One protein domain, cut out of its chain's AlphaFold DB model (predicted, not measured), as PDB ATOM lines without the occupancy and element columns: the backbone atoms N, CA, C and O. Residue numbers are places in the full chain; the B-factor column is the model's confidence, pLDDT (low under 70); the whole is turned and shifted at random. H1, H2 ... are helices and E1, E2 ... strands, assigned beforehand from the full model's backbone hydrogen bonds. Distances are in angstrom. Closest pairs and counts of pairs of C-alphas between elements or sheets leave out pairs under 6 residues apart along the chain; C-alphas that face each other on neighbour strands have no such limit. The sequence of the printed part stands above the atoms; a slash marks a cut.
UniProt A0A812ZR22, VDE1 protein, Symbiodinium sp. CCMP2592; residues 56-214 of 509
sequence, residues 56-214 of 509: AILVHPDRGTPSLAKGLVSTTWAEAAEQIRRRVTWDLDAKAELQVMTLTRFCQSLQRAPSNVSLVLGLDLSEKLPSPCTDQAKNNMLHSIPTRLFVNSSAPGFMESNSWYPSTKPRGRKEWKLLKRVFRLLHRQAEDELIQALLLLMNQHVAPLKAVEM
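AT A GLANCE: This is residues 56 to 214 of the 509 residues of the protein "VDE1 protein" of Symbiodinium sp. CCMP2592 (UniProt A0A812ZR22). A twisted sheet of four parallel strands forms the core, with H1 and H5 packed along one face and the short H2 on the other face. H4 folds back beside H5 as a helical hairpin, H3 lies near H2, and the little H6 sits by H5 near the last printed residue. The printed part has 159 residues, with six named helices and four named strands in the chain order E1 H1 E2 H2 E3 H3 E4 H4 H5 H6, and the sheet's order is E2 E1 E3 E4. The class is mixed, helices and strands; the whole is compact, with a radius of gyration of the C-alphas of 14.8 A, and rounded, spanning 41 by 36 by 30 A.

HOW THE PARTS SIT: E1, residues 56 to 60, is an inner strand and the parallel neighbour of E2, residues 97 to 102, with N 58 and O 99 at 2.8 A, and of E3, residues 117 to 123, with N 57 and O 119 at 2.9 A. E3 is also the parallel neighbour of E4, residues 147 to 151, with N 122 and O 149 at 2.8 A. E2 and E4 are the edge strands, and the sheet is twisted, its C-alphas up to 4.0 A off the best plane. H1, residues 77 to 89, makes with E1 and E2 a strand-helix-strand unit, two parallel neighbour strands with a helix between them in the chain; its crossover is right-handed. H1 lies over E2 and E1 at a height over the sheet of 8.6 A, and its closest C-alphas to E2 are those of Arg 85 and Leu 98, 6.1 A apart. H2, residues 103 to 109, is on the opposite face, over E2, at a height over the sheet of 9.0 A. E2, H2 and E3 form a split unit, with E1 between the two strands, and its crossover is right-handed. H3, residues 136 to 144, is only just not on the sheet, with 4 pairs of C-alphas within 10 A; E3, H3 and E4 form a further right-handed strand-helix-strand unit. H2 and H3 are close but not clearly touching, their closest C-alphas, Cys 107 and Lys 138, 7.8 A apart. H4, residues 173 to 187, only grazes the sheet, with its residues 179 to 187. H4 and H5, residues 191 to 205, are a hairpin: they touch at a shallow tilt of 19 degrees, opposite ways, the closest C-alphas, Val 182 and Ala 197, 5.0 A apart. H5 is the hub, and lies over E1 and E3 on the same face as H1, at a height over the sheet of 9.4 A. H1 touches H5 with residues 84 to 88 alone, at a steep tilt of 59 degrees, the same way; the closest C-alphas are those of Val 88 and Ile 195, 6.0 A apart. H5 and H6, residues 210 to 213, only just touch, with 3 pairs of C-alphas within 8 A; the closest are Leu 200 and Val 212, 6.9 A apart. In H1, H2, H3, H4 and H5 every O i to N i+4 pair is within hydrogen-bond range; H6 is too short for such a pair.

IN THESE COORDINATES: E1, residues 56 to 60, starts at C-alpha 56 (133.827, 158.792, 136.685) and is 13.2 A long. H1, residues 77 to 89, is 18.0 A long; E2, residues 97 to 102, 16.7 A; H2, residues 103 to 109, 9.9 A. E3, residues 117 to 123, is 17.3 A long; H3, residues 136 to 144, 12.9 A; E4, residues 147 to 151, 13.4 A. H4, residues 173 to 187, begins at C-alpha 173 (121.609, 141.239, 128.196) and is 21.1 A long. H5, residues 191 to 205, is 21.0 A long, and H6, residues 210 to 213, ends at C-alpha 213 (125.492, 158.951, 120.533), 5.0 A from its first C-alpha.

THE WHOLE: The two C-alphas farthest apart are those of Ser 131 and Met 214, at 43.5 A, and the printed part has no cut. The links E1 to H1, E3 to H3 and E4 to H4 are long, with 16, 12 and 21 residues. The mean pLDDT of the printed part is 81.5; 27 residues are under 70, namely 113 to 114, 126 to 132, 136 to 137 and 153 to 168.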
ATOM      1  N   ALA A  56     133.134 160.063 136.821       95.06
ATOM      2  CA  ALA A  56     133.827 158.792 136.685       95.06
ATOM      3  C   ALA A  56     135.212 158.886 137.335       95.06
ATOM      4  O   ALA A  56     135.864 159.926 137.260       95.06
ATOM      5  N   ILE A  57     135.689 157.791 137.919       95.25
ATOM      6  CA  ILE A  57     137.061 157.687 138.421       95.25
ATOM      7  C   ILE A  57     137.780 156.557 137.689       95.25
ATOM      8  O   ILE A  57     137.331 155.413 137.714       95.25
ATOM      9  N   LEU A  58     138.917 156.875 137.079       95.06
ATOM     10  CA  LEU A  58     139.895 155.906 136.607       95.06
ATOM     11  C   LEU A  58     140.949 155.689 137.702       95.06
ATOM     12  O   LEU A  58     141.681 156.606 138.079       95.06
ATOM     13  N   VAL A  59     141.013 154.463 138.211       93.12
ATOM     14  CA  VAL A  59     141.963 154.025 139.230       93.12
ATOM     15  C   VAL A  59     143.086 153.241 138.564       93.12
ATOM     16  O   VAL A  59     142.837 152.298 137.812       93.12
ATOM     17  N   HIS A  60     144.323 153.615 138.865       92.81
ATOM     18  CA  HIS A  60     145.520 152.952 138.353       92.81
ATOM     19  C   HIS A  60     146.465 152.545 139.497       92.81
ATOM     20  O   HIS A  60     146.345 153.078 140.607       92.81
ATOM     21  N   PRO A  61     147.420 151.625 139.267       90.75
ATOM     22  CA  PRO A  61     148.419 151.251 140.264       90.75
ATOM     23  C   PRO A  61     149.252 152.455 140.717       90.75
ATOM     24  O   PRO A  61     149.480 153.390 139.947       90.75
ATOM     25  N   ASP A  62     149.738 152.434 141.961       89.38
ATOM     26  CA  ASP A  62     150.579 153.510 142.505       89.38
ATOM     27  C   ASP A  62     151.922 153.645 141.763       89.38
ATOM     28  O   ASP A  62     152.541 154.710 141.773       89.38
ATOM     29  N   ARG A  63     152.394 152.563 141.130       89.94
ATOM     30  CA  ARG A  63     153.680 152.487 140.422       89.94
ATOM     31  C   ARG A  63     153.580 151.602 139.179       89.94
ATOM     32  O   ARG A  63     152.583 150.928 138.950       89.94
ATOM     33  N   GLY A  64     154.656 151.578 138.397       89.44
ATOM     34  CA  GLY A  64     154.788 150.723 137.220       89.44
ATOM     35  C   GLY A  64     154.367 151.407 135.924       89.44
ATOM     36  O   GLY A  64     154.054 152.599 135.886       89.44
ATOM     37  N   THR A  65     154.399 150.624 134.854       88.56
ATOM     38  CA  THR A  65     154.128 151.067 133.486       88.56
ATOM     39  C   THR A  65     152.881 150.358 132.962       88.56
ATOM     40  O   THR A  65     152.788 149.134 133.109       88.56
ATOM     41  N   PRO A  66     151.929 151.072 132.345       87.06
ATOM     42  CA  PRO A  66     150.731 150.447 131.813       87.06
ATOM     43  C   PRO A  66     151.074 149.566 130.613       87.06
ATOM     44  O   PRO A  66     151.813 149.972 129.716       87.06
ATOM     45  N   SER A  67     150.485 148.369 130.557       77.94
ATOM     46  CA  SER A  67     150.737 147.438 129.449       77.94
ATOM     47  C   SER A  67     150.248 147.970 128.094       77.94
ATOM     48  O   SER A  67     150.733 147.533 127.055       77.94
ATOM     49  N   LEU A  68     149.316 148.929 128.102       74.62
ATOM     50  CA  LEU A  68     148.770 149.592 126.914       74.62
ATOM     51  C   LEU A  68     149.661 150.713 126.347       74.62
ATOM     52  O   LEU A  68     149.441 151.135 125.217       74.62
ATOM     53  N   ALA A  69     150.673 151.188 127.083       73.62
ATOM     54  CA  ALA A  69     151.590 152.222 126.596       73.62
ATOM     55  C   ALA A  69     152.847 151.610 125.965       73.62
ATOM     56  O   ALA A  69     153.956 151.728 126.486       73.62
ATOM     57  N   LYS A  70     152.659 150.925 124.834       72.00
ATOM     58  CA  LYS A  70     153.744 150.312 124.043       72.00
ATOM     59  C   LYS A  70     154.219 151.192 122.882       72.00
ATOM     60  O   LYS A  70     154.696 150.660 121.880       72.00
ATOM     61  N   GLY A  71     154.024 152.507 122.966       80.81
ATOM     62  CA  GLY A  71     154.449 153.406 121.900       80.81
ATOM     63  C   GLY A  71     155.960 153.605 121.843       80.81
ATOM     64  O   GLY A  71     156.744 152.763 122.279       80.81
ATOM     65  N   LEU A  72     156.380 154.740 121.287       86.56
ATOM     66  CA  LEU A  72     157.796 155.029 121.033       86.56
ATOM     67  C   LEU A  72     158.652 155.099 122.300       86.56
ATOM     68  O   LEU A  72     159.855 154.850 122.238       86.56
ATOM     69  N   VAL A  73     158.041 155.443 123.432       89.81
ATOM     70  CA  VAL A  73     158.697 155.537 124.738       89.81
ATOM     71  C   VAL A  73     157.827 154.880 125.806       89.81
ATOM     72  O   VAL A  73     156.601 154.853 125.692       89.81
ATOM     73  N   SER A  74     158.456 154.354 126.856       88.50
ATOM     74  CA  SER A  74     157.743 153.911 128.055       88.50
ATOM     75  C   SER A  74     157.240 155.112 128.856       88.50
ATOM     76  O   SER A  74     157.898 156.148 128.885       88.50
ATOM     77  N   THR A  75     156.136 154.941 129.573       92.50
ATOM     78  CA  THR A  75     155.545 155.968 130.444       92.50
ATOM     79  C   THR A  75     155.120 155.352 131.772       92.50
ATOM     80  O   THR A  75     154.892 154.139 131.858       92.50
ATOM     81  N   THR A  76     155.007 156.167 132.816       94.06
ATOM     82  CA  THR A  76     154.463 155.716 134.100       94.06
ATOM     83  C   THR A  76     152.935 155.670 134.070       94.06
ATOM     84  O   THR A  76     152.282 156.356 133.285       94.06
ATOM     85  N   TRP A  77     152.329 154.889 134.968       92.44
ATOM     86  CA  TRP A  77     150.871 154.891 135.135       92.44
ATOM     87  C   TRP A  77     150.294 156.276 135.451       92.44
ATOM     88  O   TRP A  77     149.215 156.599 134.962       92.44
ATOM     89  N   ALA A  78     151.003 157.095 136.233       94.12
ATOM     90  CA  ALA A  78     150.548 158.435 136.599       94.12
ATOM     91  C   ALA A  78     150.459 159.363 135.377       94.12
ATOM     92  O   ALA A  78     149.434 160.012 135.165       94.12
ATOM     93  N   GLU A  79     151.506 159.386 134.551       94.12
ATOM     94  CA  GLU A  79     151.547 160.180 133.319       94.12
ATOM     95  C   GLU A  79     150.524 159.677 132.299       94.12
ATOM     96  O   GLU A  79     149.769 160.472 131.741       94.12
ATOM     97  N   ALA A  80     150.442 158.358 132.094       93.44
ATOM     98  CA  ALA A  80     149.486 157.766 131.165       93.44
ATOM     99  C   ALA A  80     148.033 158.021 131.573       93.44
ATOM    100  O   ALA A  80     147.225 158.403 130.731       93.44
ATOM    101  N   ALA A  81     147.686 157.835 132.851       94.50
ATOM    102  CA  ALA A  81     146.325 158.050 133.329       94.50
ATOM    103  C   ALA A  81     145.904 159.514 133.153       94.50
ATOM    104  O   ALA A  81     144.828 159.779 132.621       94.50
ATOM    105  N   GLU A  82     146.756 160.465 133.535       95.25
ATOM    106  CA  GLU A  82     146.476 161.891 133.350       95.25
ATOM    107  C   GLU A  82     146.336 162.262 131.869       95.25
ATOM    108  O   GLU A  82     145.451 163.030 131.494       95.25
ATOM    109  N   GLN A  83     147.152 161.663 131.008       94.38
ATOM    110  CA  GLN A  83     147.042 161.843 129.570       94.38
ATOM    111  C   GLN A  83     145.722 161.269 129.018       94.38
ATOM    112  O   GLN A  83     144.992 161.977 128.327       94.38
ATOM    113  N   ILE A  84     145.328 160.054 129.415       93.94
ATOM    114  CA  ILE A  84     144.017 159.461 129.086       93.94
ATOM    115  C   ILE A  84     142.875 160.367 129.560       93.94
ATOM    116  O   ILE A  84     141.906 160.580 128.829       93.94
ATOM    117  N   ARG A  85     142.986 160.945 130.764       95.44
ATOM    118  CA  ARG A  85     141.997 161.888 131.299       95.44
ATOM    119  C   ARG A  85     141.806 163.082 130.376       95.44
ATOM    120  O   ARG A  85     140.667 163.441 130.067       95.44
ATOM    121  N   ARG A  86     142.906 163.694 129.927       94.50
ATOM    122  CA  ARG A  86     142.879 164.829 128.993       94.50
ATOM    123  C   ARG A  86     142.205 164.444 127.683       94.50
ATOM    124  O   ARG A  86     141.306 165.158 127.253       94.50
ATOM    125  N   ARG A  87     142.573 163.291 127.114       93.12
ATOM    126  CA  ARG A  87     142.010 162.770 125.860       93.12
ATOM    127  C   ARG A  87     140.501 162.538 125.960       93.12
ATOM    128  O   ARG A  87     139.759 163.022 125.117       93.12
ATOM    129  N   VAL A  88     140.036 161.879 127.025       94.19
ATOM    130  CA  VAL A  88     138.599 161.650 127.270       94.19
ATOM    131  C   VAL A  88     137.843 162.968 127.443       94.19
ATOM    132  O   VAL A  88     136.729 163.098 126.947       94.19
ATOM    133  N   THR A  89     138.445 163.960 128.111       94.00
ATOM    134  CA  THR A  89     137.807 165.265 128.372       94.00
ATOM    135  C   THR A  89     137.400 165.986 127.086       94.00
ATOM    136  O   THR A  89     136.420 166.729 127.092       94.00
ATOM    137  N   TRP A  90     138.083 165.728 125.967       93.50
ATOM    138  CA  TRP A  90     137.727 166.297 124.667       93.50
ATOM    139  C   TRP A  90     136.347 165.873 124.147       93.50
ATOM    140  O   TRP A  90     135.852 166.500 123.217       93.50
ATOM    141  N   ASP A  91     135.747 164.826 124.720       93.06
ATOM    142  CA  ASP A  91     134.477 164.237 124.283       93.06
ATOM    143  C   ASP A  91     133.380 164.280 125.368       93.06
ATOM    144  O   ASP A  91     132.316 163.677 125.203       93.06
ATOM    145  N   LEU A  92     133.619 164.975 126.493       91.62
ATOM    146  CA  LEU A  92     132.672 165.037 127.617       91.62
ATOM    147  C   LEU A  92     131.652 166.184 127.535       91.62
ATOM    148  O   LEU A  92     130.664 166.145 128.268       91.62
ATOM    149  N   ASP A  93     131.868 167.196 126.686       84.88
ATOM    150  CA  ASP A  93     130.989 168.372 126.519       84.88
ATOM    151  C   ASP A  93     130.550 169.030 127.851       84.88
ATOM    152  O   ASP A  93     129.400 169.435 127.999       84.88
ATOM    153  N   ALA A  94     131.433 169.065 128.859       84.88
ATOM    154  CA  ALA A  94     131.155 169.532 130.229       84.88
ATOM    155  C   ALA A  94     130.009 168.806 130.983       84.88
ATOM    156  O   ALA A  94     129.656 169.194 132.095       84.88
ATOM    157  N   LYS A  95     129.455 167.717 130.432       88.44
ATOM    158  CA  LYS A  95     128.361 166.937 131.045       88.44
ATOM    159  C   LYS A  95     128.820 165.967 132.128       88.44
ATOM    160  O   LYS A  95     128.010 165.496 132.922       88.44
ATOM    161  N   ALA A  96     130.096 165.607 132.108       93.12
ATOM    162  CA  ALA A  96     130.697 164.649 133.016       93.12
ATOM    163  C   ALA A  96     132.143 165.048 133.303       93.12
ATOM    164  O   ALA A  96     132.769 165.778 132.536       93.12
ATOM    165  N   GLU A  97     132.685 164.508 134.385       94.69
ATOM    166  CA  GLU A  97     134.094 164.649 134.736       94.69
ATOM    167  C   GLU A  97     134.727 163.260 134.859       94.69
ATOM    168  O   GLU A  97     134.157 162.351 135.468       94.69
ATOM    169  N   LEU A  98     135.919 163.094 134.283       95.75
ATOM    170  CA  LEU A  98     136.781 161.950 134.554       95.75
ATOM    171  C   LEU A  98     137.894 162.397 135.500       95.75
ATOM    172  O   LEU A  98     138.701 163.260 135.156       95.75
ATOM    173  N   GLN A  99     137.959 161.779 136.672       95.56
ATOM    174  CA  GLN A  99     139.056 161.935 137.616       95.56
ATOM    175  C   GLN A  99     140.006 160.739 137.504       95.56
ATOM    176  O   GLN A  99     139.567 159.610 137.304       95.56
ATOM    177  N   VAL A 100     141.307 160.973 137.676       96.12
ATOM    178  CA  VAL A 100     142.309 159.902 137.769       96.12
ATOM    179  C   VAL A 100     142.922 159.863 139.152       96.12
ATOM    180  O   VAL A 100     143.191 160.905 139.758       96.12
ATOM    181  N   MET A 101     143.105 158.659 139.683       94.50
ATOM    182  CA  MET A 101     143.668 158.460 141.010       94.50
ATOM    183  C   MET A 101     144.534 157.207 141.042       94.50
ATOM    184  O   MET A 101     144.161 156.154 140.532       94.50
ATOM    185  N   THR A 102     145.659 157.307 141.740       93.00
ATOM    186  CA  THR A 102     146.401 156.134 142.190       93.00
ATOM    187  C   THR A 102     145.543 155.306 143.148       93.00
ATOM    188  O   THR A 102     144.736 155.866 143.904       93.00
ATOM    189  N   LEU A 103     145.789 154.005 143.208       88.75
ATOM    190  CA  LEU A 103     145.086 153.070 144.077       88.75
ATOM    191  C   LEU A 103     145.061 153.500 145.551       88.75
ATOM    192  O   LEU A 103     143.988 153.556 146.155       88.75
ATOM    193  N   THR A 104     146.207 153.891 146.114       88.12
ATOM    194  CA  THR A 104     146.288 154.337 147.513       88.12
ATOM    195  C   THR A 104     145.424 155.574 147.771       88.12
ATOM    196  O   THR A 104     144.643 155.608 148.727       88.12
ATOM    197  N   ARG A 105     145.499 156.581 146.893       90.69
ATOM    198  CA  ARG A 105     144.691 157.811 146.991       90.69
ATOM    199  C   ARG A 105     143.194 157.528 146.851       90.69
ATOM    200  O   ARG A 105     142.398 158.136 147.565       90.69
ATOM    201  N   PHE A 106     142.808 156.609 145.965       90.19
ATOM    202  CA  PHE A 106     141.420 156.170 145.842       90.19
ATOM    203  C   PHE A 106     140.930 155.549 147.161       90.19
ATOM    204  O   PHE A 106     139.931 156.012 147.712       90.19
ATOM    205  N   CYS A 107     141.683 154.609 147.742       86.38
ATOM    206  CA  CYS A 107     141.352 153.994 149.033       86.38
ATOM    207  C   CYS A 107     141.218 155.015 150.178       86.38
ATOM    208  O   CYS A 107     140.316 154.911 151.005       86.38
ATOM    209  N   GLN A 108     142.097 156.020 150.227       86.38
ATOM    210  CA  GLN A 108     142.010 157.107 151.209       86.38
ATOM    211  C   GLN A 108     140.764 157.975 150.990       86.38
ATOM    212  O   GLN A 108     140.112 158.379 151.950       86.38
ATOM    213  N   SER A 109     140.401 158.235 149.731       87.38
ATOM    214  CA  SER A 109     139.224 159.040 149.393       87.38
ATOM    215  C   SER A 109     137.908 158.374 149.786       87.38
ATOM    216  O   SER A 109     136.978 159.081 150.160       87.38
ATOM    217  N   LEU A 110     137.866 157.035 149.833       84.81
ATOM    218  CA  LEU A 110     136.726 156.264 150.337       84.81
ATOM    219  C   LEU A 110     136.454 156.482 151.833       84.81
ATOM    220  O   LEU A 110     135.526 155.890 152.355       84.81
ATOM    221  N   GLN A 111     137.224 157.301 152.555       76.88
ATOM    222  CA  GLN A 111     136.840 157.756 153.898       76.88
ATOM    223  C   GLN A 111     135.787 158.875 153.863       76.88
ATOM    224  O   GLN A 111     135.131 159.138 154.867       76.88
ATOM    225  N   ARG A 112     135.630 159.557 152.723       76.12
ATOM    226  CA  ARG A 112     134.644 160.621 152.507       76.12
ATOM    227  C   ARG A 112     133.612 160.094 151.519       76.12
ATOM    228  O   ARG A 112     133.995 159.550 150.491       76.12
ATOM    229  N   ALA A 113     132.321 160.200 151.836       62.78
ATOM    230  CA  ALA A 113     131.262 159.731 150.941       62.78
ATOM    231  C   ALA A 113     131.450 160.350 149.547       62.78
ATOM    232  O   ALA A 113     131.400 161.577 149.446       62.78
ATOM    233  N   PRO A 114     131.701 159.551 148.488       68.75
ATOM    234  CA  PRO A 114     131.847 160.090 147.148       68.75
ATOM    235  C   PRO A 114     130.465 160.512 146.646       68.75
ATOM    236  O   PRO A 114     129.760 159.765 145.973       68.75
ATOM    237  N   SER A 115     130.037 161.717 147.019       72.12
ATOM    238  CA  SER A 115     128.824 162.317 146.484       72.12
ATOM    239  C   SER A 115     129.049 162.619 144.999       72.12
ATOM    240  O   SER A 115     129.950 163.386 144.667       72.12
ATOM    241  N   ASN A 116     128.217 162.028 144.135       86.06
ATOM    242  CA  ASN A 116     128.184 162.158 142.667       86.06
ATOM    243  C   ASN A 116     129.064 161.217 141.806       86.06
ATOM    244  O   ASN A 116     129.065 161.352 140.579       86.06
ATOM    245  N   VAL A 117     129.754 160.231 142.389       91.88
ATOM    246  CA  VAL A 117     130.507 159.241 141.592       91.88
ATOM    247  C   VAL A 117     129.580 158.127 141.109       91.88
ATOM    248  O   VAL A 117     129.054 157.355 141.912       91.88
ATOM    249  N   SER A 118     129.427 158.002 139.790       91.62
ATOM    250  CA  SER A 118     128.558 156.989 139.169       91.62
ATOM    251  C   SER A 118     129.328 155.780 138.631       91.62
ATOM    252  O   SER A 118     128.766 154.687 138.523       91.62
ATOM    253  N   LEU A 119     130.612 155.966 138.302       92.12
ATOM    254  CA  LEU A 119     131.466 154.955 137.680       92.12
ATOM    255  C   LEU A 119     132.870 154.948 138.295       92.12
ATOM    256  O   LEU A 119     133.524 155.984 138.372       92.12
ATOM    257  N   VAL A 120     133.373 153.762 138.633       92.00
ATOM    258  CA  VAL A 120     134.795 153.521 138.920       92.00
ATOM    259  C   VAL A 120     135.337 152.471 137.952       92.00
ATOM    260  O   VAL A 120     134.801 151.368 137.874       92.00
ATOM    261  N   LEU A 121     136.407 152.792 137.226       91.25
ATOM    262  CA  LEU A 121     137.163 151.846 136.407       91.25
ATOM    263  C   LEU A 121     138.554 151.669 137.012       91.25
ATOM    264  O   LEU A 121     139.325 152.618 137.030       91.25
ATOM    265  N   GLY A 122     138.900 150.472 137.473       89.81
ATOM    266  CA  GLY A 122     140.269 150.141 137.858       89.81
ATOM    267  C   GLY A 122     140.977 149.332 136.780       89.81
ATOM    268  O   GLY A 122     140.421 148.345 136.297       89.81
ATOM    269  N   LEU A 123     142.195 149.729 136.416       87.69
ATOM    270  CA  LEU A 123     143.013 149.047 135.408       87.69
ATOM    271  C   LEU A 123     144.303 148.500 136.021       87.69
ATOM    272  O   LEU A 123     144.949 149.187 136.801       87.69
ATOM    273  N   ASP A 124     144.669 147.270 135.661       83.69
ATOM    274  CA  ASP A 124     145.906 146.574 136.065       83.69
ATOM    275  C   ASP A 124     146.181 146.596 137.574       83.69
ATOM    276  O   ASP A 124     147.326 146.572 138.018       83.69
ATOM    277  N   LEU A 125     145.123 146.588 138.387       80.75
ATOM    278  CA  LEU A 125     145.211 146.541 139.847       80.75
ATOM    279  C   LEU A 125     145.524 145.108 140.319       80.75
ATOM    280  O   LEU A 125     144.744 144.476 141.031       80.75
ATOM    281  N   SER A 126     146.651 144.551 139.867       64.06
ATOM    282  CA  SER A 126     147.093 143.187 140.188       64.06
ATOM    283  C   SER A 126     147.649 143.038 141.608       64.06
ATOM    284  O   SER A 126     147.977 141.930 142.026       64.06
ATOM    285  N   GLU A 127     147.772 144.135 142.351       60.44
ATOM    286  CA  GLU A 127     148.293 144.147 143.716       60.44
ATOM    287  C   GLU A 127     147.225 143.742 144.746       60.44
ATOM    288  O   GLU A 127     146.017 143.892 144.531       60.44
ATOM    289  N   LYS A 128     147.675 143.222 145.899       65.06
ATOM    290  CA  LYS A 128     146.812 143.077 147.081       65.06
ATOM    291  C   LYS A 128     146.259 144.456 147.444       65.06
ATOM    292  O   LYS A 128     146.994 145.438 147.384       65.06
ATOM    293  N   LEU A 129     144.986 144.511 147.847       66.31
ATOM    294  CA  LEU A 129     144.354 145.731 148.357       66.31
ATOM    295  C   LEU A 129     145.290 146.419 149.368       66.31
ATOM    296  O   LEU A 129     145.693 145.770 150.340       66.31
ATOM    297  N   PRO A 130     145.639 147.703 149.167       67.50
ATOM    298  CA  PRO A 130     146.380 148.469 150.160       67.50
ATOM    299  C   PRO A 130     145.672 148.402 151.517       67.50
ATOM    300  O   PRO A 130     144.442 148.344 151.554       67.50
ATOM    301  N   SER A 131     146.405 148.471 152.635       68.62
ATOM    302  CA  SER A 131     145.786 148.476 153.973       68.62
ATOM    303  C   SER A 131     144.706 149.557 154.151       68.62
ATOM    304  O   SER A 131     143.700 149.287 154.805       68.62
ATOM    305  N   PRO A 132     144.770 150.741 153.501       68.38
ATOM    306  CA  PRO A 132     143.656 151.675 153.537       68.38
ATOM    307  C   PRO A 132     142.380 151.180 152.849       68.38
ATOM    308  O   PRO A 132     141.384 151.859 152.998       68.38
ATOM    309  N   CYS A 133     142.354 150.073 152.112       71.69
ATOM    310  CA  CYS A 133     141.151 149.507 151.495       71.69
ATOM    311  C   CYS A 133     140.618 148.254 152.220       71.69
ATOM    312  O   CYS A 133     139.584 147.726 151.823       71.69
ATOM    313  N   THR A 134     141.281 147.763 153.274       73.06
ATOM    314  CA  THR A 134     140.890 146.505 153.941       73.06
ATOM    315  C   THR A 134     139.761 146.655 154.969       73.06
ATOM    316  O   THR A 134     139.229 145.650 155.433       73.06
ATOM    317  N   ASP A 135     139.360 147.883 155.315       71.19
ATOM    318  CA  ASP A 135     138.320 148.130 156.322       71.19
ATOM    319  C   ASP A 135     136.902 147.872 155.781       71.19
ATOM    320  O   ASP A 135     136.508 148.379 154.727       71.19
ATOM    321  N   GLN A 136     136.074 147.167 156.558       66.19
ATOM    322  CA  GLN A 136     134.700 146.796 156.186       66.19
ATOM    323  C   GLN A 136     133.797 148.004 155.853       66.19
ATOM    324  O   GLN A 136     132.971 147.927 154.944       66.19
ATOM    325  N   ALA A 137     133.981 149.147 156.524       61.47
ATOM    326  CA  ALA A 137     133.240 150.379 156.229       61.47
ATOM    327  C   ALA A 137     133.571 150.959 154.839       61.47
ATOM    328  O   ALA A 137     132.685 151.456 154.143       61.47
ATOM    329  N   LYS A 138     134.826 150.832 154.391       71.81
ATOM    330  CA  LYS A 138     135.261 151.291 153.064       71.81
ATOM    331  C   LYS A 138     134.747 150.377 151.962       71.81
ATOM    332  O   LYS A 138     134.357 150.868 150.905       71.81
ATOM    333  N   ASN A 139     134.643 149.076 152.241       70.31
ATOM    334  CA  ASN A 139     133.940 148.150 151.358       70.31
ATOM    335  C   ASN A 139     132.482 148.593 151.175       70.31
ATOM    336  O   ASN A 139     132.041 148.746 150.038       70.31
ATOM    337  N   ASN A 140     131.757 148.902 152.257       74.75
ATOM    338  CA  ASN A 140     130.370 149.382 152.172       74.75
ATOM    339  C   ASN A 140     130.231 150.662 151.325       74.75
ATOM    340  O   ASN A 140     129.284 150.782 150.551       74.75
ATOM    341  N   MET A 141     131.193 151.584 151.399       78.94
ATOM    342  CA  MET A 141     131.206 152.787 150.556       78.94
ATOM    343  C   MET A 141     131.547 152.489 149.094       78.94
ATOM    344  O   MET A 141     130.917 153.022 148.187       78.94
ATOM    345  N   LEU A 142     132.474 151.572 148.824       79.19
ATOM    346  CA  LEU A 142     132.698 151.085 147.462       79.19
ATOM    347  C   LEU A 142     131.436 150.407 146.893       79.19
ATOM    348  O   LEU A 142     131.227 150.404 145.681       79.19
ATOM    349  N   HIS A 143     130.596 149.812 147.749       79.38
ATOM    350  CA  HIS A 143     129.290 149.245 147.395       79.38
ATOM    351  C   HIS A 143     128.195 150.285 147.156       79.38
ATOM    352  O   HIS A 143     127.223 149.949 146.480       79.38
ATOM    353  N   SER A 144     128.346 151.522 147.637       82.75
ATOM    354  CA  SER A 144     127.399 152.597 147.321       82.75
ATOM    355  C   SER A 144     127.636 153.213 145.941       82.75
ATOM    356  O   SER A 144     126.769 153.927 145.445       82.75
ATOM    357  N   ILE A 145     128.778 152.932 145.300       85.94
ATOM    358  CA  ILE A 145     129.059 153.371 143.929       85.94
ATOM    359  C   ILE A 145     128.252 152.504 142.944       85.94
ATOM    360  O   ILE A 145     128.436 151.282 142.933       85.94
ATOM    361  N   PRO A 146     127.396 153.099 142.087       86.62
ATOM    362  CA  PRO A 146     126.476 152.346 141.233       86.62
ATOM    363  C   PRO A 146     127.158 151.383 140.261       86.62
ATOM    364  O   PRO A 146     126.701 150.252 140.095       86.62
ATOM    365  N   THR A 147     128.236 151.829 139.608       87.88
ATOM    366  CA  THR A 147     128.957 151.043 138.602       87.88
ATOM    367  C   THR A 147     130.438 150.988 138.933       87.88
ATOM    368  O   THR A 147     131.081 152.013 139.154       87.88
ATOM    369  N   ARG A 148     131.004 149.783 138.930       86.88
ATOM    370  CA  ARG A 148     132.428 149.568 139.188       86.88
ATOM    371  C   ARG A 148     132.951 148.398 138.374       86.88
ATOM    372  O   ARG A 148     132.360 147.316 138.373       86.88
ATOM    373  N   LEU A 149     134.054 148.622 137.682       85.31
ATOM    374  CA  LEU A 149     134.668 147.655 136.790       85.31
ATOM    375  C   LEU A 149     136.166 147.621 137.073       85.31
ATOM    376  O   LEU A 149     136.836 148.638 136.962       85.31
ATOM    377  N   PHE A 150     136.692 146.459 137.439       83.62
ATOM    378  CA  PHE A 150     138.119 146.261 137.678       83.62
ATOM    379  C   PHE A 150     138.649 145.254 136.661       83.62
ATOM    380  O   PHE A 150     138.115 144.151 136.551       83.62
ATOM    381  N   VAL A 151     139.651 145.650 135.876       78.44
ATOM    382  CA  VAL A 151     140.150 144.878 134.731       78.44
ATOM    383  C   VAL A 151     141.666 144.801 134.771       78.44
ATOM    384  O   VAL A 151     142.340 145.803 134.983       78.44
ATOM    385  N   ASN A 152     142.207 143.620 134.490       77.06
ATOM    386  CA  ASN A 152     143.606 143.472 134.112       77.06
ATOM    387  C   ASN A 152     143.698 143.471 132.579       77.06
ATOM    388  O   ASN A 152     143.261 142.526 131.924       77.06
ATOM    389  N   SER A 153     144.251 144.537 132.010       66.56
ATOM    390  CA  SER A 153     144.449 144.744 130.574       66.56
ATOM    391  C   SER A 153     145.410 143.731 129.936       66.56
ATOM    392  O   SER A 153     145.400 143.559 128.717       66.56
ATOM    393  N   SER A 154     146.205 143.019 130.742       66.12
ATOM    394  CA  SER A 154     147.114 141.961 130.281       66.12
ATOM    395  C   SER A 154     146.490 140.562 130.284       66.12
ATOM    396  O   SER A 154     147.044 139.651 129.670       66.12
ATOM    397  N   ALA A 155     145.349 140.363 130.950       62.97
ATOM    398  CA  ALA A 155     144.712 139.054 131.055       62.97
ATOM    399  C   ALA A 155     143.653 138.850 129.950       62.97
ATOM    400  O   ALA A 155     142.785 139.705 129.757       62.97
ATOM    401  N   PRO A 156     143.673 137.724 129.211       50.75
ATOM    402  CA  PRO A 156     142.611 137.401 128.268       50.75
ATOM    403  C   PRO A 156     141.326 137.006 129.012       50.75
ATOM    404  O   PRO A 156     141.282 136.010 129.732       50.75
ATOM    405  N   GLY A 157     140.250 137.758 128.779       50.00
ATOM    406  CA  GLY A 157     138.904 137.421 129.247       50.00
ATOM    407  C   GLY A 157     138.496 138.065 130.573       50.00
ATOM    408  O   GLY A 157     139.180 138.924 131.121       50.00
ATOM    409  N   PHE A 158     137.318 137.668 131.060       44.75
ATOM    410  CA  PHE A 158     136.765 138.103 132.343       44.75
ATOM    411  C   PHE A 158     137.556 137.430 133.468       44.75
ATOM    412  O   PHE A 158     137.092 136.469 134.072       44.75
ATOM    413  N   MET A 159     138.782 137.879 133.726       42.22
ATOM    414  CA  MET A 159     139.367 137.616 135.029       42.22
ATOM    415  C   MET A 159     138.727 138.617 135.979       42.22
ATOM    416  O   MET A 159     139.133 139.776 136.036       42.22
ATOM    417  N   GLU A 160     137.702 138.162 136.709       45.06
ATOM    418  CA  GLU A 160     137.468 138.697 138.048       45.06
ATOM    419  C   GLU A 160     138.830 138.593 138.733       45.06
ATOM    420  O   GLU A 160     139.304 137.497 139.030       45.06
ATOM    421  N   SER A 161     139.550 139.712 138.853       42.41
ATOM    422  CA  SER A 161     140.748 139.704 139.673       42.41
ATOM    423  C   SER A 161     140.245 139.323 141.056       42.41
ATOM    424  O   SER A 161     139.499 140.092 141.664       42.41
ATOM    425  N   ASN A 162     140.613 138.136 141.535       40.19
ATOM    426  CA  ASN A 162     140.210 137.628 142.847       40.19
ATOM    427  C   ASN A 162     140.582 138.592 144.002       40.19
ATOM    428  O   ASN A 162     140.185 138.363 145.138       40.19
ATOM    429  N   SER A 163     141.329 139.669 143.722       49.62
ATOM    430  CA  SER A 163     141.690 140.758 144.629       49.62
ATOM    431  C   SER A 163     140.672 141.908 144.735       49.62
ATOM    432  O   SER A 163     140.671 142.575 145.761       49.62
ATOM    433  N   TRP A 164     139.797 142.140 143.745       52.38
ATOM    434  CA  TRP A 164     138.831 143.259 143.722       52.38
ATOM    435  C   TRP A 164     137.408 142.754 143.466       52.38
ATOM    436  O   TRP A 164     136.830 142.958 142.395       52.38
ATOM    437  N   TYR A 165     136.829 142.074 144.458       54.22
ATOM    438  CA  TYR A 165     135.399 141.779 144.448       54.22
ATOM    439  C   TYR A 165     134.603 142.859 145.183       54.22
ATOM    440  O   TYR A 165     135.011 143.272 146.267       54.22
ATOM    441  N   PRO A 166     133.422 143.248 144.670       53.81
ATOM    442  CA  PRO A 166     132.776 142.768 143.443       53.81
ATOM    443  C   PRO A 166     132.690 143.869 142.384       53.81
ATOM    444  O   PRO A 166     131.960 144.835 142.586       53.81
ATOM    445  N   SER A 167     133.295 143.690 141.207       61.53
ATOM    446  CA  SER A 167     132.817 144.414 140.015       61.53
ATOM    447  C   SER A 167     131.288 144.288 139.922       61.53
ATOM    448  O   SER A 167     130.717 143.249 140.279       61.53
ATOM    449  N   THR A 168     130.590 145.347 139.511       65.06
ATOM    450  CA  THR A 168     129.130 145.289 139.370       65.06
ATOM    451  C   THR A 168     128.770 144.218 138.352       65.06
ATOM    452  O   THR A 168     129.131 144.323 137.179       65.06
ATOM    453  N   LYS A 169     128.079 143.165 138.809       71.12
ATOM    454  CA  LYS A 169     127.628 142.098 137.918       71.12
ATOM    455  C   LYS A 169     126.626 142.688 136.923       71.12
ATOM    456  O   LYS A 169     125.657 143.304 137.370       71.12
ATOM    457  N   PRO A 170     126.818 142.479 135.611       73.44
ATOM    458  CA  PRO A 170     125.890 142.967 134.601       73.44
ATOM    459  C   PRO A 170     124.484 142.398 134.828       73.44
ATOM    460  O   PRO A 170     124.268 141.182 134.829       73.44
ATOM    461  N   ARG A 171     123.512 143.292 134.980       75.12
ATOM    462  CA  ARG A 171     122.087 143.011 135.102       75.12
ATOM    463  C   ARG A 171     121.466 142.989 133.707       75.12
ATOM    464  O   ARG A 171     121.070 143.990 133.120       75.12
ATOM    465  N   GLY A 172     121.381 141.784 133.151       80.38
ATOM    466  CA  GLY A 172     120.681 141.532 131.893       80.38
ATOM    467  C   GLY A 172     121.533 141.689 130.629       80.38
ATOM    468  O   GLY A 172     122.732 141.964 130.643       80.38
ATOM    469  N   ARG A 173     120.902 141.437 129.476       80.81
ATOM    470  CA  ARG A 173     121.609 141.239 128.196       80.81
ATOM    471  C   ARG A 173     122.288 142.499 127.648       80.81
ATOM    472  O   ARG A 173     123.253 142.364 126.900       80.81
ATOM    473  N   LYS A 174     121.776 143.701 127.946       79.56
ATOM    474  CA  LYS A 174     122.340 144.968 127.437       79.56
ATOM    475  C   LYS A 174     123.698 145.260 128.077       79.56
ATOM    476  O   LYS A 174     124.672 145.437 127.351       79.56
ATOM    477  N   GLU A 175     123.775 145.199 129.402       78.50
ATOM    478  CA  GLU A 175     125.019 145.412 130.153       78.50
ATOM    479  C   GLU A 175     126.076 144.357 129.809       78.50
ATOM    480  O   GLU A 175     127.227 144.693 129.539       78.50
ATOM    481  N   TRP A 176     125.673 143.089 129.665       81.44
ATOM    482  CA  TRP A 176     126.570 142.031 129.183       81.44
ATOM    483  C   TRP A 176     127.174 142.323 127.803       81.44
ATOM    484  O   TRP A 176     128.332 141.986 127.548       81.44
ATOM    485  N   LYS A 177     126.405 142.926 126.889       82.06
ATOM    486  CA  LYS A 177     126.904 143.304 125.558       82.06
ATOM    487  C   LYS A 177     127.884 144.472 125.637       82.06
ATOM    488  O   LYS A 177     128.898 144.423 124.944       82.06
ATOM    489  N   LEU A 178     127.598 145.475 126.470       83.81
ATOM    490  CA  LEU A 178     128.507 146.595 126.711       83.81
ATOM    491  C   LEU A 178     129.834 146.104 127.295       83.81
ATOM    492  O   LEU A 178     130.884 146.415 126.744       83.81
ATOM    493  N   LEU A 179     129.801 145.259 128.327       82.88
ATOM    494  CA  LEU A 179     131.017 144.711 128.930       82.88
ATOM    495  C   LEU A 179     131.843 143.900 127.929       82.88
ATOM    496  O   LEU A 179     133.034 144.148 127.779       82.88
ATOM    497  N   LYS A 180     131.225 142.980 127.173       82.19
ATOM    498  CA  LYS A 180     131.938 142.228 126.119       82.19
ATOM    499  C   LYS A 180     132.595 143.144 125.086       82.19
ATOM    500  O   LYS A 180     133.627 142.788 124.524       82.19
ATOM    501  N   ARG A 181     131.984 144.293 124.796       80.62
ATOM    502  CA  ARG A 181     132.538 145.311 123.899       80.62
ATOM    503  C   ARG A 181     133.738 145.998 124.540       80.62
ATOM    504  O   ARG A 181     134.813 145.903 123.966       80.62
ATOM    505  N   VAL A 182     133.580 146.545 125.744       84.81
ATOM    506  CA  VAL A 182     134.654 147.164 126.539       84.81
ATOM    507  C   VAL A 182     135.868 146.240 126.663       84.81
ATOM    508  O   VAL A 182     136.971 146.644 126.320       84.81
ATOM    509  N   PHE A 183     135.682 144.970 127.037       80.81
ATOM    510  CA  PHE A 183     136.801 144.030 127.174       80.81
ATOM    511  C   PHE A 183     137.559 143.778 125.873       80.81
ATOM    512  O   PHE A 183     138.776 143.633 125.901       80.81
ATOM    513  N   ARG A 184     136.870 143.728 124.727       79.50
ATOM    514  CA  ARG A 184     137.554 143.557 123.438       79.50
ATOM    515  C   ARG A 184     138.405 144.764 123.071       79.50
ATOM    516  O   ARG A 184     139.479 144.554 122.523       79.50
ATOM    517  N   LEU A 185     137.930 145.976 123.363       81.25
ATOM    518  CA  LEU A 185     138.699 147.204 123.149       81.25
ATOM    519  C   LEU A 185     139.943 147.193 124.056       81.25
ATOM    520  O   LEU A 185     141.066 147.276 123.569       81.25
ATOM    521  N   LEU A 186     139.760 146.938 125.358       80.75
ATOM    522  CA  LEU A 186     140.860 146.884 126.333       80.75
ATOM    523  C   LEU A 186     141.910 145.810 126.003       80.75
ATOM    524  O   LEU A 186     143.106 146.051 126.148       80.75
ATOM    525  N   HIS A 187     141.487 144.641 125.514       78.88
ATOM    526  CA  HIS A 187     142.395 143.543 125.171       78.88
ATOM    527  C   HIS A 187     143.319 143.854 123.982       78.88
ATOM    528  O   HIS A 187     144.346 143.201 123.817       78.88
ATOM    529  N   ARG A 188     142.990 144.850 123.151       77.06
ATOM    530  CA  ARG A 188     143.866 145.280 122.048       77.06
ATOM    531  C   ARG A 188     145.088 146.053 122.520       77.06
ATOM    532  O   ARG A 188     146.009 146.214 121.727       77.06
ATOM    533  N   GLN A 189     145.098 146.495 123.780       77.38
ATOM    534  CA  GLN A 189     146.220 147.204 124.394       77.38
ATOM    535  C   GLN A 189     146.667 148.429 123.579       77.38
ATOM    536  O   GLN A 189     147.858 148.652 123.391       77.38
ATOM    537  N   ALA A 190     145.698 149.205 123.089       79.06
ATOM    538  CA  ALA A 190     145.926 150.474 122.405       79.06
ATOM    539  C   ALA A 190     145.211 151.613 123.151       79.06
ATOM    540  O   ALA A 190     144.122 151.413 123.691       79.06
ATOM    541  N   GLU A 191     145.820 152.798 123.180       83.56
ATOM    542  CA  GLU A 191     145.314 153.969 123.916       83.56
ATOM    543  C   GLU A 191     143.960 154.460 123.385       83.56
ATOM    544  O   GLU A 191     143.012 154.548 124.166       83.56
ATOM    545  N   ASP A 192     143.819 154.655 122.070       81.44
ATOM    546  CA  ASP A 192     142.538 155.017 121.440       81.44
ATOM    547  C   ASP A 192     141.400 154.029 121.795       81.44
ATOM    548  O   ASP A 192     140.254 154.424 122.014       81.44
ATOM    549  N   GLU A 193     141.708 152.732 121.911       82.81
ATOM    550  CA  GLU A 193     140.729 151.693 122.268       82.81
ATOM    551  C   GLU A 193     140.309 151.796 123.749       82.81
ATOM    552  O   GLU A 193     139.143 151.575 124.088       82.81
ATOM    553  N   LEU A 194     141.228 152.180 124.646       86.81
ATOM    554  CA  LEU A 194     140.909 152.472 126.047       86.81
ATOM    555  C   LEU A 194     140.048 153.736 126.179       86.81
ATOM    556  O   LEU A 194     139.072 153.725 126.931       86.81
ATOM    557  N   ILE A 195     140.366 154.803 125.444       90.50
ATOM    558  CA  ILE A 195     139.544 156.024 125.424       90.50
ATOM    559  C   ILE A 195     138.132 155.689 124.954       90.50
ATOM    560  O   ILE A 195     137.162 156.033 125.629       90.50
ATOM    561  N   GLN A 196     138.006 154.933 123.863       87.81
ATOM    562  CA  GLN A 196     136.709 154.485 123.369       87.81
ATOM    563  C   GLN A 196     135.962 153.641 124.416       87.81
ATOM    564  O   GLN A 196     134.765 153.830 124.630       87.81
ATOM    565  N   ALA A 197     136.651 152.732 125.112       88.88
ATOM    566  CA  ALA A 197     136.056 151.935 126.182       88.88
ATOM    567  C   ALA A 197     135.534 152.803 127.342       88.88
ATOM    568  O   ALA A 197     134.421 152.573 127.826       88.88
ATOM    569  N   LEU A 198     136.303 153.814 127.757       92.69
ATOM    570  CA  LEU A 198     135.920 154.784 128.785       92.69
ATOM    571  C   LEU A 198     134.695 155.597 128.365       92.69
ATOM    572  O   LEU A 198     133.723 155.652 129.116       92.69
ATOM    573  N   LEU A 199     134.693 156.155 127.151       93.19
ATOM    574  CA  LEU A 199     133.566 156.928 126.623       93.19
ATOM    575  C   LEU A 199     132.279 156.097 126.572       93.19
ATOM    576  O   LEU A 199     131.210 156.591 126.922       93.19
ATOM    577  N   LEU A 200     132.365 154.811 126.218       91.12
ATOM    578  CA  LEU A 200     131.205 153.916 126.211       91.12
ATOM    579  C   LEU A 200     130.649 153.629 127.606       91.12
ATOM    580  O   LEU A 200     129.428 153.584 127.776       91.12
ATOM    581  N   LEU A 201     131.523 153.431 128.593       91.75
ATOM    582  CA  LEU A 201     131.108 153.245 129.983       91.75
ATOM    583  C   LEU A 201     130.496 154.531 130.548       91.75
ATOM    584  O   LEU A 201     129.434 154.477 131.165       91.75
ATOM    585  N   MET A 202     131.126 155.681 130.303       94.25
ATOM    586  CA  MET A 202     130.636 156.981 130.765       94.25
ATOM    587  C   MET A 202     129.293 157.339 130.124       94.25
ATOM    588  O   MET A 202     128.374 157.724 130.841       94.25
ATOM    589  N   ASN A 203     129.134 157.108 128.817       93.00
ATOM    590  CA  ASN A 203     127.864 157.311 128.120       93.00
ATOM    591  C   ASN A 203     126.714 156.498 128.736       93.00
ATOM    592  O   ASN A 203     125.580 156.963 128.795       93.00
ATOM    593  N   GLN A 204     126.993 155.267 129.175       90.81
ATOM    594  CA  GLN A 204     125.976 154.386 129.750       90.81
ATOM    595  C   GLN A 204     125.675 154.685 131.225       90.81
ATOM    596  O   GLN A 204     124.528 154.535 131.645       90.81
ATOM    597  N   HIS A 205     126.698 155.017 132.017       90.81
ATOM    598  CA  HIS A 205     126.613 154.997 133.481       90.81
ATOM    599  C   HIS A 205     126.784 156.365 134.148       90.81
ATOM    600  O   HIS A 205     126.507 156.480 135.337       90.81
ATOM    601  N   VAL A 206     127.243 157.387 133.423       92.19
ATOM    602  CA  VAL A 206     127.546 158.715 133.980       92.19
ATOM    603  C   VAL A 206     126.622 159.762 133.371       92.19
ATOM    604  O   VAL A 206     125.801 160.328 134.085       92.19
ATOM    605  N   ALA A 207     126.726 159.992 132.062       93.12
ATOM    606  CA  ALA A 207     125.885 160.931 131.324       93.12
ATOM    607  C   ALA A 207     125.943 160.638 129.815       93.12
ATOM    608  O   ALA A 207     127.003 160.239 129.336       93.12
ATOM    609  N   PRO A 208     124.863 160.878 129.046       91.62
ATOM    610  CA  PRO A 208     124.881 160.704 127.595       91.62
ATOM    611  C   PRO A 208     125.851 161.675 126.900       91.62
ATOM    612  O   PRO A 208     125.756 162.901 127.062       91.62
ATOM    613  N   LEU A 209     126.768 161.126 126.102       91.12
ATOM    614  CA  LEU A 209     127.852 161.839 125.428       91.12
ATOM    615  C   LEU A 209     127.558 161.958 123.931       91.12
ATOM    616  O   LEU A 209     127.433 160.943 123.242       91.12
ATOM    617  N   LYS A 210     127.528 163.187 123.393       88.94
ATOM    618  CA  LYS A 210     127.222 163.422 121.968       88.94
ATOM    619  C   LYS A 210     128.209 162.692 121.056       88.94
ATOM    620  O   LYS A 210     127.792 162.070 120.079       88.94
ATOM    621  N   ALA A 211     129.493 162.708 121.421       85.06
ATOM    622  CA  ALA A 211     130.562 162.021 120.703       85.06
ATOM    623  C   ALA A 211     130.299 160.514 120.533       85.06
ATOM    624  O   ALA A 211     130.691 159.940 119.520       85.06
ATOM    625  N   VAL A 212     129.602 159.877 121.480       87.69
ATOM    626  CA  VAL A 212     129.217 158.462 121.399       87.69
ATOM    627  C   VAL A 212     127.874 158.304 120.688       87.69
ATOM    628  O   VAL A 212     127.758 157.487 119.778       87.69
ATOM    629  N   GLU A 213     126.858 159.083 121.063       87.25
ATOM    630  CA  GLU A 213     125.492 158.951 120.533       87.25
ATOM    631  C   GLU A 213     125.407 159.169 119.019       87.25
ATOM    632  O   GLU A 213     124.720 158.417 118.327       87.25
ATOM    633  N   MET A 214     126.155 160.139 118.485       83.50
ATOM    634  CA  MET A 214     126.182 160.446 117.048       83.50
ATOM    635  C   MET A 214     126.817 159.334 116.198       83.50
ATOM    636  O   MET A 214     126.568 159.252 114.991       83.50
TER     637      MET A 214